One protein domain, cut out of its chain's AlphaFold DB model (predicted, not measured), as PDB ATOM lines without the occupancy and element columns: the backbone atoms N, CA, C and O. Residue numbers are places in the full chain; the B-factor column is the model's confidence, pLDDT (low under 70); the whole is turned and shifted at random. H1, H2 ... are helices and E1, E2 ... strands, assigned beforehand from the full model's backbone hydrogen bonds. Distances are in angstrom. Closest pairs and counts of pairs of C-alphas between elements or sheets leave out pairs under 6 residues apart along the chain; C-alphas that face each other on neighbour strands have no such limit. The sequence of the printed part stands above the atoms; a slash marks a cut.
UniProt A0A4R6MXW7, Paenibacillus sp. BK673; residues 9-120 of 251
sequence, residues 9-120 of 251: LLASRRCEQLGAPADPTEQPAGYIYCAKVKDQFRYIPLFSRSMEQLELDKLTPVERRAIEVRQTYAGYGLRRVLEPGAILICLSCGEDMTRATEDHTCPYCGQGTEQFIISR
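AT A GLANCE: This is residues 9 to 120 of the 251 residues of a protein of Paenibacillus sp. BK673 (UniProt A0A4R6MXW7). The model has little regular structure: two small sheets, E1-E3-E2 and hairpin E4-E5, sit among long loops, with short H1 on the first, H2 off to one side and residues 72 to 81 sticking out. The 112 printed residues, under half in named elements, run E1 H1 E2 E3 H2 E4 E5, class mixed, both sheets antiparallel. It is compact, radius of gyration of the C-alphas 13.9 A, spanning 41 by 29 by 29 A.

IN THESE COORDINATES: E1 is residues 9 to 11, from C-alpha 9 at (-26.603, -19.895, -6.786); H1 is residues 12 to 17; E2 is residues 30 to 33; E3 is residues 43 to 49, 19.1 A from first to last C-alpha; H2 is residues 61 to 74, 19.7 A; E4 is residues 87 to 90; E5 is residues 116 to 119, ending with C-alpha 119 at (-29.218, -8.438, -8.902).

HOW THE PARTS SIT: Within hydrogen-bond range are N 10 and O 47 of E1 and E3, 2.9 A, N 44 and O 32 of hairpin E2 and E3, 2.9 A, and N 89 and O 117 of hairpin E4 and E5, 2.9 A. H1 is on the sheet E1 E3 E2, height 8.6 A. H2 and E5 are near each other. Every O i to N i+4 pair in H1 and H2 is within range.

THE WHOLE: The printed part has no cut; E4 to E5 is a long link, 25 residues. Confidence is under 70 at residues 36, 40 and 69 to 120.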
ATOM      1  N   LEU A   9     -28.038 -19.633  -6.723       87.44
ATOM      2  CA  LEU A   9     -26.603 -19.895  -6.786       87.44
ATOM      3  C   LEU A   9     -26.157 -20.624  -5.533       87.44
ATOM      4  O   LEU A   9     -26.379 -20.145  -4.424       87.44
ATOM      5  N   LEU A  10     -25.517 -21.768  -5.723       89.12
ATOM      6  CA  LEU A  10     -25.178 -22.685  -4.648       89.12
ATOM      7  C   LEU A  10     -23.737 -23.166  -4.803       89.12
ATOM      8  O   LEU A  10     -23.239 -23.345  -5.913       89.12
ATOM      9  N   ALA A  11     -23.058 -23.403  -3.683       91.12
ATOM     10  CA  ALA A  11     -21.773 -24.090  -3.703       91.12
ATOM     11  C   ALA A  11     -21.959 -25.552  -4.150       91.12
ATOM     12  O   ALA A  11     -22.991 -26.160  -3.863       91.12
ATOM     13  N   SER A  12     -20.933 -26.149  -4.766       91.12
ATOM     14  CA  SER A  12     -20.983 -27.535  -5.279       91.12
ATOM     15  C   SER A  12     -21.505 -28.549  -4.255       91.12
ATOM     16  O   SER A  12     -22.298 -29.427  -4.584       91.12
ATOM     17  N   ARG A  13     -21.098 -28.412  -2.987       92.00
ATOM     18  CA  ARG A  13     -21.555 -29.294  -1.905       92.00
ATOM     19  C   ARG A  13     -23.051 -29.136  -1.623       92.00
ATOM     20  O   ARG A  13     -23.727 -30.112  -1.318       92.00
ATOM     21  N   ARG A  14     -23.577 -27.911  -1.708       92.81
ATOM     22  CA  ARG A  14     -25.001 -27.645  -1.474       92.81
ATOM     23  C   ARG A  14     -25.853 -28.118  -2.651       92.81
ATOM     24  O   ARG A  14     -26.911 -28.689  -2.424       92.81
ATOM     25  N   CYS A  15     -25.351 -27.967  -3.876       92.75
ATOM     26  CA  CYS A  15     -25.919 -28.579  -5.077       92.75
ATOM     27  C   CYS A  15     -26.137 -30.091  -4.896       92.75
ATOM     28  O   CYS A  15     -27.240 -30.583  -5.114       92.75
ATOM     29  N   GLU A  16     -25.121 -30.814  -4.422       94.94
ATOM     30  CA  GLU A  16     -25.211 -32.255  -4.143       94.94
ATOM     31  C   GLU A  16     -26.243 -32.580  -3.051       94.94
ATOM     32  O   GLU A  16     -27.077 -33.467  -3.226       94.94
ATOM     33  N   GLN A  17     -26.249 -31.822  -1.950       94.12
ATOM     34  CA  GLN A  17     -27.219 -32.010  -0.864       94.12
ATOM     35  C   GLN A  17     -28.672 -31.839  -1.317       94.12
ATOM     36  O   GLN A  17     -29.555 -32.484  -0.756       94.12
ATOM     37  N   LEU A  18     -28.918 -30.990  -2.314       93.75
ATOM     38  CA  LEU A  18     -30.246 -30.721  -2.865       93.75
ATOM     39  C   LEU A  18     -30.600 -31.611  -4.069       93.75
ATOM     40  O   LEU A  18     -31.549 -31.303  -4.785       93.75
ATOM     41  N   GLY A  19     -29.851 -32.693  -4.310       95.56
ATOM     42  CA  GLY A  19     -30.135 -33.648  -5.391       95.56
ATOM     43  C   GLY A  19     -29.712 -33.177  -6.785       95.56
ATOM     44  O   GLY A  19     -30.027 -33.828  -7.777       95.56
ATOM     45  N   ALA A  20     -28.965 -32.074  -6.875       95.06
ATOM     46  CA  ALA A  20     -28.577 -31.446  -8.132       95.06
ATOM     47  C   ALA A  20     -27.057 -31.221  -8.217       95.06
ATOM     48  O   ALA A  20     -26.629 -30.069  -8.350       95.06
ATOM     49  N   PRO A  21     -26.218 -32.269  -8.108       95.88
ATOM     50  CA  PRO A  21     -24.763 -32.124  -8.044       95.88
ATOM     51  C   PRO A  21     -24.199 -31.349  -9.242       95.88
ATOM     52  O   PRO A  21     -24.763 -31.356 -10.337       95.88
ATOM     53  N   ALA A  22     -23.101 -30.628  -9.020       93.25
ATOM     54  CA  ALA A  22     -22.354 -29.982 -10.095       93.25
ATOM     55  C   ALA A  22     -21.473 -30.989 -10.819       93.25
ATOM     56  O   ALA A  22     -20.784 -31.784 -10.179       93.25
ATOM     57  N   ASP A  23     -21.512 -30.957 -12.152       92.75
ATOM     58  CA  ASP A  23     -20.584 -31.752 -12.945       92.75
ATOM     59  C   ASP A  23     -19.166 -31.178 -12.754       92.75
ATOM     60  O   ASP A  23     -19.002 -29.955 -12.759       92.75
ATOM     61  N   PRO A  24     -18.120 -32.009 -12.600       90.31
ATOM     62  CA  PRO A  24     -16.742 -31.525 -12.485       90.31
ATOM     63  C   PRO A  24     -16.281 -30.645 -13.659       90.31
ATOM     64  O   PRO A  24     -15.338 -29.868 -13.517       90.31
ATOM     65  N   THR A  25     -16.922 -30.782 -14.821       92.38
ATOM     66  CA  THR A  25     -16.669 -30.000 -16.036       92.38
ATOM     67  C   THR A  25     -17.606 -28.797 -16.190       92.38
ATOM     68  O   THR A  25     -17.408 -27.977 -17.091       92.38
ATOM     69  N   GLU A  26     -18.609 -28.656 -15.318       90.19
ATOM     70  CA  GLU A  26     -19.547 -27.535 -15.332       90.19
ATOM     71  C   GLU A  26     -18.821 -26.230 -14.992       90.19
ATOM     72  O   GLU A  26     -18.090 -26.128 -14.004       90.19
ATOM     73  N   GLN A  27     -19.031 -25.193 -15.806       87.50
ATOM     74  CA  GLN A  27     -18.466 -23.881 -15.517       87.50
ATOM     75  C   GLN A  27     -19.277 -23.180 -14.418       87.50
ATOM     76  O   GLN A  27     -20.498 -23.065 -14.553       87.50
ATOM     77  N   PRO A  28     -18.626 -22.641 -13.370       88.62
ATOM     78  CA  PRO A  28     -19.315 -21.879 -12.338       88.62
ATOM     79  C   PRO A  28     -20.045 -20.668 -12.925       88.62
ATOM     80  O   PRO A  28     -19.504 -19.919 -13.742       88.62
ATOM     81  N   ALA A  29     -21.273 -20.442 -12.467       84.81
ATOM     82  CA  ALA A  29     -22.078 -19.281 -12.834       84.81
ATOM     83  C   ALA A  29     -21.576 -17.987 -12.165       84.81
ATOM     84  O   ALA A  29     -21.855 -16.885 -12.645       84.81
ATOM     85  N   GLY A  30     -20.826 -18.114 -11.069       83.56
ATOM     86  CA  GLY A  30     -20.186 -17.009 -10.370       83.56
ATOM     87  C   GLY A  30     -19.134 -17.488  -9.377       83.56
ATOM     88  O   GLY A  30     -18.977 -18.687  -9.151       83.56
ATOM     89  N   TYR A  31     -18.427 -16.534  -8.781       83.12
ATOM     90  CA  TYR A  31     -17.452 -16.788  -7.726       83.12
ATOM     91  C   TYR A  31     -17.677 -15.811  -6.577       83.12
ATOM     92  O   TYR A  31     -17.961 -14.636  -6.817       83.12
ATOM     93  N   ILE A  32     -17.509 -16.282  -5.345       80.38
ATOM     94  CA  ILE A  32     -17.461 -15.429  -4.153       80.38
ATOM     95  C   ILE A  32     -16.026 -15.329  -3.671       80.38
ATOM     96  O   ILE A  32     -15.343 -16.342  -3.548       80.38
ATOM     97  N   TYR A  33     -15.583 -14.106  -3.387       78.44
ATOM     98  CA  TYR A  33     -14.278 -13.848  -2.798       78.44
ATOM     99  C   TYR A  33     -14.337 -13.934  -1.267       78.44
ATOM    100  O   TYR A  33     -15.021 -13.148  -0.614       78.44
ATOM    101  N   CYS A  34     -13.568 -14.849  -0.685       76.25
ATOM    102  CA  CYS A  34     -13.384 -15.003   0.753       76.25
ATOM    103  C   CYS A  34     -12.103 -14.291   1.200       76.25
ATOM    104  O   CYS A  34     -11.015 -14.864   1.212       76.25
ATOM    105  N   ALA A  35     -12.242 -13.030   1.617       72.19
ATOM    106  CA  ALA A  35     -11.117 -12.154   1.965       72.19
ATOM    107  C   ALA A  35     -10.205 -12.680   3.088       72.19
ATOM    108  O   ALA A  35      -9.026 -12.328   3.138       72.19
ATOM    109  N   LYS A  36     -10.749 -13.500   3.992       69.81
ATOM    110  CA  LYS A  36     -10.027 -14.035   5.151       69.81
ATOM    111  C   LYS A  36      -9.189 -15.275   4.830       69.81
ATOM    112  O   LYS A  36      -8.215 -15.548   5.531       69.81
ATOM    113  N   VAL A  37      -9.513 -15.992   3.754       76.69
ATOM    114  CA  VAL A  37      -8.717 -17.127   3.286       76.69
ATOM    115  C   VAL A  37      -7.433 -16.569   2.676       76.69
ATOM    116  O   VAL A  37      -7.467 -15.794   1.724       76.69
ATOM    117  N   LYS A  38      -6.278 -16.897   3.265       77.31
ATOM    118  CA  LYS A  38      -4.984 -16.342   2.830       77.31
ATOM    119  C   LYS A  38      -4.322 -17.130   1.703       77.31
ATOM    120  O   LYS A  38      -3.338 -16.635   1.156       77.31
ATOM    121  N   ASP A  39      -4.853 -18.295   1.351       79.38
ATOM    122  CA  ASP A  39      -4.322 -19.132   0.279       79.38
ATOM    123  C   ASP A  39      -4.716 -18.622  -1.123       79.38
ATOM    124  O   ASP A  39      -5.261 -17.526  -1.286       79.38
ATOM    125  N   GLN A  40      -4.362 -19.399  -2.145       69.12
ATOM    126  CA  GLN A  40      -4.653 -19.127  -3.556       69.12
ATOM    127  C   GLN A  40      -6.099 -19.463  -3.970       69.12
ATOM    128  O   GLN A  40      -6.533 -19.076  -5.052       69.12
ATOM    129  N   PHE A  41      -6.867 -20.137  -3.114       73.69
ATOM    130  CA  PHE A  41      -8.241 -20.588  -3.346       73.69
ATOM    131  C   PHE A  41      -9.261 -19.665  -2.668       73.69
ATOM    132  O   PHE A  41     -10.274 -20.101  -2.128       73.69
ATOM    133  N   ARG A  42      -9.026 -18.348  -2.738       81.25
ATOM    134  CA  ARG A  42      -9.929 -17.337  -2.155       81.25
ATOM    135  C   ARG A  42     -11.281 -17.245  -2.849       81.25
ATOM    136  O   ARG A  42     -12.163 -16.561  -2.345       81.25
ATOM    137  N   TYR A  43     -11.429 -17.857  -4.018       80.56
ATOM    138  CA  TYR A  43     -12.644 -17.791  -4.812       80.56
ATOM    139  C   TYR A  43     -13.404 -19.107  -4.726       80.56
ATOM    140  O   TYR A  43     -12.907 -20.147  -5.153       80.56
ATOM    141  N   ILE A  44     -14.627 -19.042  -4.213       84.44
ATOM    142  CA  ILE A  44     -15.517 -20.196  -4.112       84.44
ATOM    143  C   ILE A  44     -16.437 -20.208  -5.333       84.44
ATOM    144  O   ILE A  44     -17.160 -19.227  -5.539       84.44
ATOM    145  N   PRO A  45     -16.426 -21.281  -6.145       87.88
ATOM    146  CA  PRO A  45     -17.304 -21.394  -7.297       87.88
ATOM    147  C   PRO A  45     -18.755 -21.610  -6.861       87.88
ATOM    148  O   PRO A  45     -19.049 -22.429  -5.985       87.88
ATOM    149  N   LEU A  46     -19.663 -20.897  -7.520       90.00
ATOM    150  CA  LEU A  46     -21.102 -21.053  -7.377       90.00
ATOM    151  C   LEU A  46     -21.712 -21.574  -8.670       90.00
ATOM    152  O   LEU A  46     -21.410 -21.084  -9.760       90.00
ATOM    153  N   PHE A  47     -22.628 -22.519  -8.529       89.69
ATOM    154  CA  PHE A  47     -23.333 -23.173  -9.617       89.69
ATOM    155  C   PHE A  47     -24.795 -22.769  -9.596       89.69
ATOM    156  O   PHE A  47     -25.385 -22.540  -8.540       89.69
ATOM    157  N   SER A  48     -25.365 -22.656 -10.786       89.06
ATOM    158  CA  SER A  48     -26.741 -22.228 -10.956       89.06
ATOM    159  C   SER A  48     -27.677 -23.417 -10.961       89.06
ATOM    160  O   SER A  48     -27.456 -24.344 -11.735       89.06
ATOM    161  N   ARG A  49     -28.726 -23.393 -10.143       89.81
ATOM    162  CA  ARG A  49     -29.757 -24.432 -10.155       89.81
ATOM    163  C   ARG A  49     -31.141 -23.841 -10.331       89.81
ATOM    164  O   ARG A  49     -31.537 -22.918  -9.612       89.81
ATOM    165  N   SER A  50     -31.878 -24.394 -11.287       85.69
ATOM    166  CA  SER A  50     -33.294 -24.095 -11.435       85.69
ATOM    167  C   SER A  50     -34.087 -24.846 -10.366       85.69
ATOM    168  O   SER A  50     -33.646 -25.872  -9.850       85.69
ATOM    169  N   MET A  51     -35.279 -24.354 -10.025       83.19
ATOM    170  CA  MET A  51     -36.140 -25.028  -9.043       83.19
ATOM    171  C   MET A  51     -36.467 -26.471  -9.468       83.19
ATOM    172  O   MET A  51     -36.510 -27.362  -8.631       83.19
ATOM    173  N   GLU A  52     -36.647 -26.700 -10.768       85.50
ATOM    174  CA  GLU A  52     -36.973 -28.012 -11.342       85.50
ATOM    175  C   GLU A  52     -35.867 -29.052 -11.121       85.50
ATOM    176  O   GLU A  52     -36.133 -30.249 -11.161       85.50
ATOM    177  N   GLN A  53     -34.631 -28.602 -10.889       89.12
ATOM    178  CA  GLN A  53     -33.491 -29.475 -10.624       89.12
ATOM    179  C   GLN A  53     -33.351 -29.840  -9.143       89.12
ATOM    180  O   GLN A  53     -32.605 -30.762  -8.835       89.12
ATOM    181  N   LEU A  54     -34.008 -29.117  -8.230       91.00
ATOM    182  CA  LEU A  54     -33.789 -29.242  -6.789       91.00
ATOM    183  C   LEU A  54     -34.841 -30.128  -6.121       91.00
ATOM    184  O   LEU A  54     -36.039 -30.022  -6.382       91.00
ATOM    185  N   GLU A  55     -34.398 -30.923  -5.154       94.06
ATOM    186  CA  GLU A  55     -35.276 -31.650  -4.241       94.06
ATOM    187  C   GLU A  55     -35.882 -30.682  -3.209       94.06
ATOM    188  O   GLU A  55     -35.239 -30.250  -2.247       94.06
ATOM    189  N   LEU A  56     -37.138 -30.287  -3.448       88.12
ATOM    190  CA  LEU A  56     -37.827 -29.228  -2.703       88.12
ATOM    191  C   LEU A  56     -38.005 -29.527  -1.209       88.12
ATOM    192  O   LEU A  56     -38.122 -28.604  -0.401       88.12
ATOM    193  N   ASP A  57     -38.066 -30.798  -0.834       93.81
ATOM    194  CA  ASP A  57     -38.171 -31.279   0.542       93.81
ATOM    195  C   ASP A  57     -36.880 -31.062   1.346       93.81
ATOM    196  O   ASP A  57     -36.937 -30.919   2.567       93.81
ATOM    197  N   LYS A  58     -35.732 -30.944   0.667       92.81
ATOM    198  CA  LYS A  58     -34.419 -30.694   1.286       92.81
ATOM    199  C   LYS A  58     -34.059 -29.211   1.401       92.81
ATOM    200  O   LYS A  58     -33.018 -28.865   1.976       92.81
ATOM    201  N   LEU A  59     -34.903 -28.330   0.865       87.94
ATOM    202  CA  LEU A  59     -34.717 -26.886   0.965       87.94
ATOM    203  C   LEU A  59     -34.958 -26.402   2.392       87.94
ATOM    204  O   LEU A  59     -35.976 -26.701   3.022       87.94
ATOM    205  N   THR A  60     -34.054 -25.555   2.867       87.06
ATOM    206  CA  THR A  60     -34.297 -24.749   4.059       87.06
ATOM    207  C   THR A  60     -35.447 -23.765   3.801       87.06
ATOM    208  O   THR A  60     -35.694 -23.371   2.653       87.06
ATOM    209  N   PRO A  61     -36.146 -23.298   4.855       80.56
ATOM    210  CA  PRO A  61     -37.211 -22.307   4.706       80.56
ATOM    211  C   PRO A  61     -36.771 -21.052   3.950       80.56
ATOM    212  O   PRO A  61     -37.573 -20.431   3.253       80.56
ATOM    213  N   VAL A  62     -35.494 -20.683   4.059       74.50
ATOM    214  CA  VAL A  62     -35.006 -19.463   3.432       74.50
ATOM    215  C   VAL A  62     -34.603 -19.660   1.979       74.50
ATOM    216  O   VAL A  62     -34.900 -18.790   1.169       74.50
ATOM    217  N   GLU A  63     -34.034 -20.808   1.607       80.44
ATOM    218  CA  GLU A  63     -33.846 -21.157   0.191       80.44
ATOM    219  C   GLU A  63     -35.193 -21.255  -0.533       80.44
ATOM    220  O   GLU A  63     -35.343 -20.776  -1.655       80.44
ATOM    221  N   ARG A  64     -36.213 -21.812   0.129       80.81
ATOM    222  CA  ARG A  64     -37.577 -21.835  -0.406       80.81
ATOM    223  C   ARG A  64     -38.093 -20.418  -0.660       80.81
ATOM    224  O   ARG A  64     -38.517 -20.116  -1.773       80.81
ATOM    225  N   ARG A  65     -37.965 -19.523   0.325       74.19
ATOM    226  CA  ARG A  65     -38.353 -18.111   0.183       74.19
ATOM    227  C   ARG A  65     -37.546 -17.395  -0.907       74.19
ATOM    228  O   ARG A  65     -38.108 -16.613  -1.667       74.19
ATOM    229  N   ALA A  66     -36.248 -17.675  -1.011       73.06
ATOM    230  CA  ALA A  66     -35.354 -17.151  -2.042       73.06
ATOM    231  C   ALA A  66     -35.854 -17.470  -3.454       73.06
ATOM    232  O   ALA A  66     -35.889 -16.604  -4.334       73.06
ATOM    233  N   ILE A  67     -36.259 -18.723  -3.649       74.88
ATOM    234  CA  ILE A  67     -36.777 -19.236  -4.912       74.88
ATOM    235  C   ILE A  67     -38.170 -18.656  -5.198       74.88
ATOM    236  O   ILE A  67     -38.400 -18.172  -6.304       74.88
ATOM    237  N   GLU A  68     -39.075 -18.631  -4.218       70.50
ATOM    238  CA  GLU A  68     -40.429 -18.067  -4.359       70.50
ATOM    239  C   GLU A  68     -40.403 -16.579  -4.733       70.50
ATOM    240  O   GLU A  68     -41.097 -16.145  -5.657       70.50
ATOM    241  N   VAL A  69     -39.549 -15.794  -4.070       66.75
ATOM    242  CA  VAL A  69     -39.320 -14.382  -4.396       66.75
ATOM    243  C   VAL A  69     -38.860 -14.257  -5.849       66.75
ATOM    244  O   VAL A  69     -39.432 -13.485  -6.619       66.75
ATOM    245  N   ARG A  70     -37.884 -15.066  -6.277       65.81
ATOM    246  CA  ARG A  70     -37.392 -15.054  -7.661       65.81
ATOM    247  C   ARG A  70     -38.441 -15.467  -8.676       65.81
ATOM    248  O   ARG A  70     -38.485 -14.843  -9.724       65.81
ATOM    249  N   GLN A  71     -39.279 -16.461  -8.405       64.00
ATOM    250  CA  GLN A  71     -40.350 -16.849  -9.326       64.00
ATOM    251  C   GLN A  71     -41.405 -15.755  -9.454       64.00
ATOM    252  O   GLN A  71     -41.857 -15.463 -10.560       64.00
ATOM    253  N   THR A  72     -41.721 -15.089  -8.345       57.94
ATOM    254  CA  THR A  72     -42.665 -13.969  -8.328       57.94
ATOM    255  C   THR A  72     -42.131 -12.786  -9.147       57.94
ATOM    256  O   THR A  72     -42.861 -12.215  -9.950       57.94
ATOM    257  N   TYR A  73     -40.837 -12.455  -9.027       51.50
ATOM    258  CA  TYR A  73     -40.207 -11.376  -9.805       51.50
ATOM    259  C   TYR A  73     -39.831 -11.780 -11.245       51.50
ATOM    260  O   TYR A  73     -39.903 -10.954 -12.155       51.50
ATOM    261  N   ALA A  74     -39.475 -13.040 -11.499       49.84
ATOM    262  CA  ALA A  74     -39.177 -13.563 -12.836       49.84
ATOM    263  C   ALA A  74     -40.446 -13.793 -13.675       49.84
ATOM    264  O   ALA A  74     -40.375 -13.738 -14.905       49.84
ATOM    265  N   GLY A  75     -41.606 -13.972 -13.028       41.03
ATOM    266  CA  GLY A  75     -42.927 -13.996 -13.661       41.03
ATOM    267  C   GLY A  75     -43.282 -12.700 -14.404       41.03
ATOM    268  O   GLY A  75     -44.073 -12.736 -15.342       41.03
ATOM    269  N   TYR A  76     -42.619 -11.579 -14.093       40.56
ATOM    270  CA  TYR A  76     -42.725 -10.308 -14.826       40.56
ATOM    271  C   TYR A  76     -41.804 -10.222 -16.067       40.56
ATOM    272  O   TYR A  76     -41.297  -9.157 -16.413       40.56
ATOM    273  N   GLY A  77     -41.565 -11.337 -16.768       38.03
ATOM    274  CA  GLY A  77     -41.001 -11.319 -18.128       38.03
ATOM    275  C   GLY A  77     -39.522 -10.917 -18.261       38.03
ATOM    276  O   GLY A  77     -39.062 -10.607 -19.359       38.03
ATOM    277  N   LEU A  78     -38.737 -10.948 -17.183       38.19
ATOM    278  CA  LEU A  78     -37.327 -10.532 -17.181       38.19
ATOM    279  C   LEU A  78     -36.342 -11.707 -17.352       38.19
ATOM    280  O   LEU A  78     -35.349 -11.816 -16.640       38.19
ATOM    281  N   ARG A  79     -36.548 -12.565 -18.363       37.22
ATOM    282  CA  ARG A  79     -35.472 -13.429 -18.900       37.22
ATOM    283  C   ARG A  79     -34.633 -12.628 -19.900       37.22
ATOM    284  O   ARG A  79     -34.766 -12.794 -21.107       37.22
ATOM    285  N   ARG A  80     -33.784 -11.715 -19.420       35.88
ATOM    286  CA  ARG A  80     -32.768 -11.066 -20.269       35.88
ATOM    287  C   ARG A  80     -31.366 -11.364 -19.741       35.88
ATOM    288  O   ARG A  80     -31.119 -11.296 -18.539       35.88
ATOM    289  N   VAL A  81     -30.464 -11.662 -20.676       39.78
ATOM    290  CA  VAL A  81     -29.025 -11.915 -20.487       39.78
ATOM    291  C   VAL A  81     -28.418 -10.883 -19.530       39.78
ATOM    292  O   VAL A  81     -28.617  -9.687 -19.717       39.78
ATOM    293  N   LEU A  82     -27.752 -11.330 -18.462       42.75
ATOM    294  CA  LEU A  82     -27.082 -10.450 -17.493       42.75
ATOM    295  C   LEU A  82     -25.820  -9.836 -18.125       42.75
ATOM    296  O   LEU A  82     -24.951 -10.574 -18.590       42.75
ATOM    297  N   GLU A  83     -25.727  -8.506 -18.131       39.72
ATOM    298  CA  GLU A  83     -24.536  -7.761 -18.562       39.72
ATOM    299  C   GLU A  83     -23.436  -7.770 -17.472       39.72
ATOM    300  O   GLU A  83     -23.723  -8.073 -16.306       39.72
ATOM    301  N   PRO A  84     -22.160  -7.493 -17.812       39.88
ATOM    302  CA  PRO A  84     -21.078  -7.363 -16.833       39.88
ATOM    303  C   PRO A  84     -21.376  -6.243 -15.819       39.88
ATOM    304  O   PRO A  84     -21.728  -5.142 -16.224       39.88
ATOM    305  N   GLY A  85     -21.218  -6.510 -14.514       48.34
ATOM    306  CA  GLY A  85     -21.454  -5.519 -13.442       48.34
ATOM    307  C   GLY A  85     -22.495  -5.907 -12.385       48.34
ATOM    308  O   GLY A  85     -22.841  -5.093 -11.538       48.34
ATOM    309  N   ALA A  86     -23.010  -7.134 -12.414       55.16
ATOM    310  CA  ALA A  86     -24.012  -7.568 -11.447       55.16
ATOM    311  C   ALA A  86     -23.419  -7.808 -10.041       55.16
ATOM    312  O   ALA A  86     -22.388  -8.475  -9.914       55.16
ATOM    313  N   ILE A  87     -24.102  -7.297  -9.013       55.94
ATOM    314  CA  ILE A  87     -23.711  -7.405  -7.601       55.94
ATOM    315  C   ILE A  87     -24.422  -8.566  -6.901       55.94
ATOM    316  O   ILE A  87     -25.530  -8.967  -7.278       55.94
ATOM    317  N   LEU A  88     -23.756  -9.116  -5.888       63.72
ATOM    318  CA  LEU A  88     -24.277 -10.164  -5.016       63.72
ATOM    319  C   LEU A  88     -25.014  -9.493  -3.858       63.72
ATOM    320  O   LEU A  88     -24.399  -8.705  -3.153       63.72
ATOM    321  N   ILE A  89     -26.294  -9.798  -3.648       65.56
ATOM    322  CA  ILE A  89     -27.062  -9.251  -2.517       65.56
ATOM    323  C   ILE A  89     -27.719 -10.348  -1.677       65.56
ATOM    324  O   ILE A  89     -28.097 -11.405  -2.194       65.56
ATOM    325  N   CYS A  90     -27.857 -10.089  -0.375       65.38
ATOM    326  CA  CYS A  90     -28.552 -10.951   0.576       65.38
ATOM    327  C   CYS A  90     -30.075 -10.850   0.399       65.38
ATOM    328  O   CYS A  90     -30.636  -9.761   0.414       65.38
ATOM    329  N   LEU A  91     -30.784 -11.973   0.298       62.38
ATOM    330  CA  LEU A  91     -32.248 -11.992   0.178       62.38
ATOM    331  C   LEU A  91     -32.991 -11.576   1.441       62.38
ATOM    332  O   LEU A  91     -34.116 -11.089   1.355       62.38
ATOM    333  N   SER A  92     -32.402 -11.816   2.610       61.34
ATOM    334  CA  SER A  92     -33.076 -11.530   3.872       61.34
ATOM    335  C   SER A  92     -33.036 -10.045   4.226       61.34
ATOM    336  O   SER A  92     -33.969  -9.570   4.867       61.34
ATOM    337  N   CYS A  93     -31.970  -9.329   3.861       61.38
ATOM    338  CA  CYS A  93     -31.779  -7.929   4.254       61.38
ATOM    339  C   CYS A  93     -31.382  -6.988   3.108       61.38
ATOM    340  O   CYS A  93     -31.317  -5.786   3.324       61.38
ATOM    341  N   GLY A  94     -31.143  -7.497   1.897       61.12
ATOM    342  CA  GLY A  94     -30.761  -6.691   0.733       61.12
ATOM    343  C   GLY A  94     -29.293  -6.258   0.694       61.12
ATOM    344  O   GLY A  94     -28.913  -5.573  -0.249       61.12
ATOM    345  N   GLU A  95     -28.484  -6.654   1.680       66.56
ATOM    346  CA  GLU A  95     -27.107  -6.171   1.843       66.56
ATOM    347  C   GLU A  95     -26.175  -6.647   0.725       66.56
ATOM    348  O   GLU A  95     -26.327  -7.773   0.241       66.56
ATOM    349  N   ASP A  96     -25.195  -5.820   0.347       66.12
ATOM    350  CA  ASP A  96     -24.160  -6.197  -0.617       66.12
ATOM    351  C   ASP A  96     -23.228  -7.259  -0.009       66.12
ATOM    352  O   ASP A  96     -22.528  -7.060   0.983       66.12
ATOM    353  N   MET A  97     -23.227  -8.424  -0.645       65.06
ATOM    354  CA  MET A  97     -22.523  -9.627  -0.221       65.06
ATOM    355  C   MET A  97     -21.221  -9.865  -0.982       65.06
ATOM    356  O   MET A  97     -20.613 -10.928  -0.849       65.06
ATOM    357  N   THR A  98     -20.727  -8.881  -1.738       61.81
ATOM    358  CA  THR A  98     -19.389  -8.942  -2.350       61.81
ATOM    359  C   THR A  98     -18.263  -9.078  -1.313       61.81
ATOM    360  O   THR A  98     -17.149  -9.468  -1.667       61.81
ATOM    361  N   ARG A  99     -18.552  -8.828  -0.024       57.56
ATOM    362  CA  ARG A  99     -17.640  -8.987   1.124       57.56
ATOM    363  C   ARG A  99     -18.213  -9.918   2.210       57.56
ATOM    364  O   ARG A  99     -18.353  -9.515   3.361       57.56
ATOM    365  N   ALA A 100     -18.565 -11.154   1.856       55.53
ATOM    366  CA  ALA A 100     -19.074 -12.145   2.815       55.53
ATOM    367  C   ALA A 100     -18.057 -12.514   3.924       55.53
ATOM    368  O   ALA A 100     -16.839 -12.433   3.730       55.53
ATOM    369  N   THR A 101     -18.563 -12.935   5.089       57.59
ATOM    370  CA  THR A 101     -17.767 -13.372   6.253       57.59
ATOM    371  C   THR A 101     -17.253 -14.818   6.104       57.59
ATOM    372  O   THR A 101     -17.553 -15.512   5.133       57.59
ATOM    373  N   GLU A 102     -16.436 -15.265   7.067       54.91
ATOM    374  CA  GLU A 102     -15.818 -16.610   7.143       54.91
ATOM    375  C   GLU A 102     -16.834 -17.752   7.030       54.91
ATOM    376  O   GLU A 102     -16.563 -18.741   6.360       54.91
ATOM    377  N   ASP A 103     -18.012 -17.575   7.628       61.09
ATOM    378  CA  ASP A 103     -19.045 -18.609   7.708       61.09
ATOM    379  C   ASP A 103     -19.976 -18.607   6.497       61.09
ATOM    380  O   ASP A 103     -21.041 -19.219   6.529       61.09
ATOM    381  N   HIS A 104     -19.602 -17.884   5.436       60.34
ATOM    382  CA  HIS A 104     -20.450 -17.687   4.265       60.34
ATOM    383  C   HIS A 104     -21.775 -16.999   4.605       60.34
ATOM    384  O   HIS A 104     -22.730 -17.091   3.843       60.34
ATOM    385  N   THR A 105     -21.834 -16.286   5.730       64.44
ATOM    386  CA  THR A 105     -23.040 -15.629   6.213       64.44
ATOM    387  C   THR A 105     -23.071 -14.154   5.843       64.44
ATOM    388  O   THR A 105     -22.053 -13.484   5.648       64.44
ATOM    389  N   CYS A 106     -24.282 -13.628   5.727       67.44
ATOM    390  CA  CYS A 106     -24.530 -12.210   5.650       67.44
ATOM    391  C   CYS A 106     -24.043 -11.544   6.938       67.44
ATOM    392  O   CYS A 106     -24.469 -11.962   8.015       67.44
ATOM    393  N   PRO A 107     -23.193 -10.502   6.856       64.69
ATOM    394  CA  PRO A 107     -22.688  -9.816   8.039       64.69
ATOM    395  C   PRO A 107     -23.810  -9.153   8.846       64.69
ATOM    396  O   PRO A 107     -23.637  -8.920  10.036       64.69
ATOM    397  N   TYR A 108     -24.954  -8.880   8.212       65.19
ATOM    398  CA  TYR A 108     -26.073  -8.194   8.838       65.19
ATOM    399  C   TYR A 108     -27.086  -9.157   9.467       65.19
ATOM    400  O   TYR A 108     -27.368  -9.088  10.660       65.19
ATOM    401  N   CYS A 109     -27.640 -10.090   8.686       66.31
ATOM    402  CA  CYS A 109     -28.668 -11.007   9.190       66.31
ATOM    403  C   CYS A 109     -28.128 -12.374   9.639       66.31
ATOM    404  O   CYS A 109     -28.911 -13.203  10.100       66.31
ATOM    405  N   GLY A 110     -26.828 -12.641   9.481       68.19
ATOM    406  CA  GLY A 110     -26.192 -13.907   9.865       68.19
ATOM    407  C   GLY A 110     -26.594 -15.114   9.011       68.19
ATOM    408  O   GLY A 110     -26.250 -16.241   9.345       68.19
ATOM    409  N   GLN A 111     -27.329 -14.904   7.921       67.38
ATOM    410  CA  GLN A 111     -27.850 -15.974   7.070       67.38
ATOM    411  C   GLN A 111     -26.830 -16.413   6.004       67.38
ATOM    412  O   GLN A 111     -26.157 -15.553   5.447       67.38
ATOM    413  N   GLY A 112     -26.717 -17.706   5.689       64.06
ATOM    414  CA  GLY A 112     -25.676 -18.265   4.809       64.06
ATOM    415  C   GLY A 112     -25.772 -17.932   3.309       64.06
ATOM    416  O   GLY A 112     -26.726 -17.310   2.829       64.06
ATOM    417  N   THR A 113     -24.768 -18.392   2.548       57.38
ATOM    418  CA  THR A 113     -24.587 -18.169   1.097       57.38
ATOM    419  C   THR A 113     -25.752 -18.619   0.241       57.38
ATOM    420  O   THR A 113     -25.958 -18.115  -0.862       57.38
ATOM    421  N   GLU A 114     -26.523 -19.566   0.754       55.59
ATOM    422  CA  GLU A 114     -27.731 -20.085   0.140       55.59
ATOM    423  C   GLU A 114     -28.830 -19.020  -0.065       55.59
ATOM    424  O   GLU A 114     -29.848 -19.288  -0.693       55.59
ATOM    425  N   GLN A 115     -28.626 -17.788   0.409       59.56
ATOM    426  CA  GLN A 115     -29.579 -16.676   0.303       59.56
ATOM    427  C   GLN A 115     -29.126 -15.573  -0.638       59.56
ATOM    428  O   GLN A 115     -29.572 -14.429  -0.528       59.56
ATOM    429  N   PHE A 116     -28.220 -15.883  -1.554       62.75
ATOM    430  CA  PHE A 116     -27.653 -14.880  -2.432       62.75
ATOM    431  C   PHE A 116     -28.345 -14.798  -3.784       62.75
ATOM    432  O   PHE A 116     -28.740 -15.793  -4.405       62.75
ATOM    433  N   ILE A 117     -28.457 -13.566  -4.278       56.47
ATOM    434  CA  ILE A 117     -28.929 -13.297  -5.633       56.47
ATOM    435  C   ILE A 117     -27.975 -12.383  -6.381       56.47
ATOM    436  O   ILE A 117     -27.379 -11.475  -5.811       56.47
ATOM    437  N   ILE A 118     -27.862 -12.635  -7.685       55.88
ATOM    438  CA  ILE A 118     -27.253 -11.705  -8.628       55.88
ATOM    439  C   ILE A 118     -28.351 -10.728  -9.039       55.88
ATOM    440  O   ILE A 118     -29.269 -11.099  -9.774       55.88
ATOM    441  N   SER A 119     -28.272  -9.495  -8.547       51.09
ATOM    442  CA  SER A 119     -29.218  -8.438  -8.902       51.09
ATOM    443  C   SER A 119     -28.673  -7.562 -10.029       51.09
ATOM    444  O   SER A 119     -27.479  -7.276 -10.096       51.09
ATOM    445  N   ARG A 120     -29.571  -7.129 -10.926       45.31
ATOM    446  CA  ARG A 120     -29.306  -6.120 -11.972       45.31
ATOM    447  C   ARG A 120     -29.284  -4.692 -11.436       45.31
ATOM    448  O   ARG A 120     -28.975  -3.778 -12.195       45.31
TER     449      ARG A 120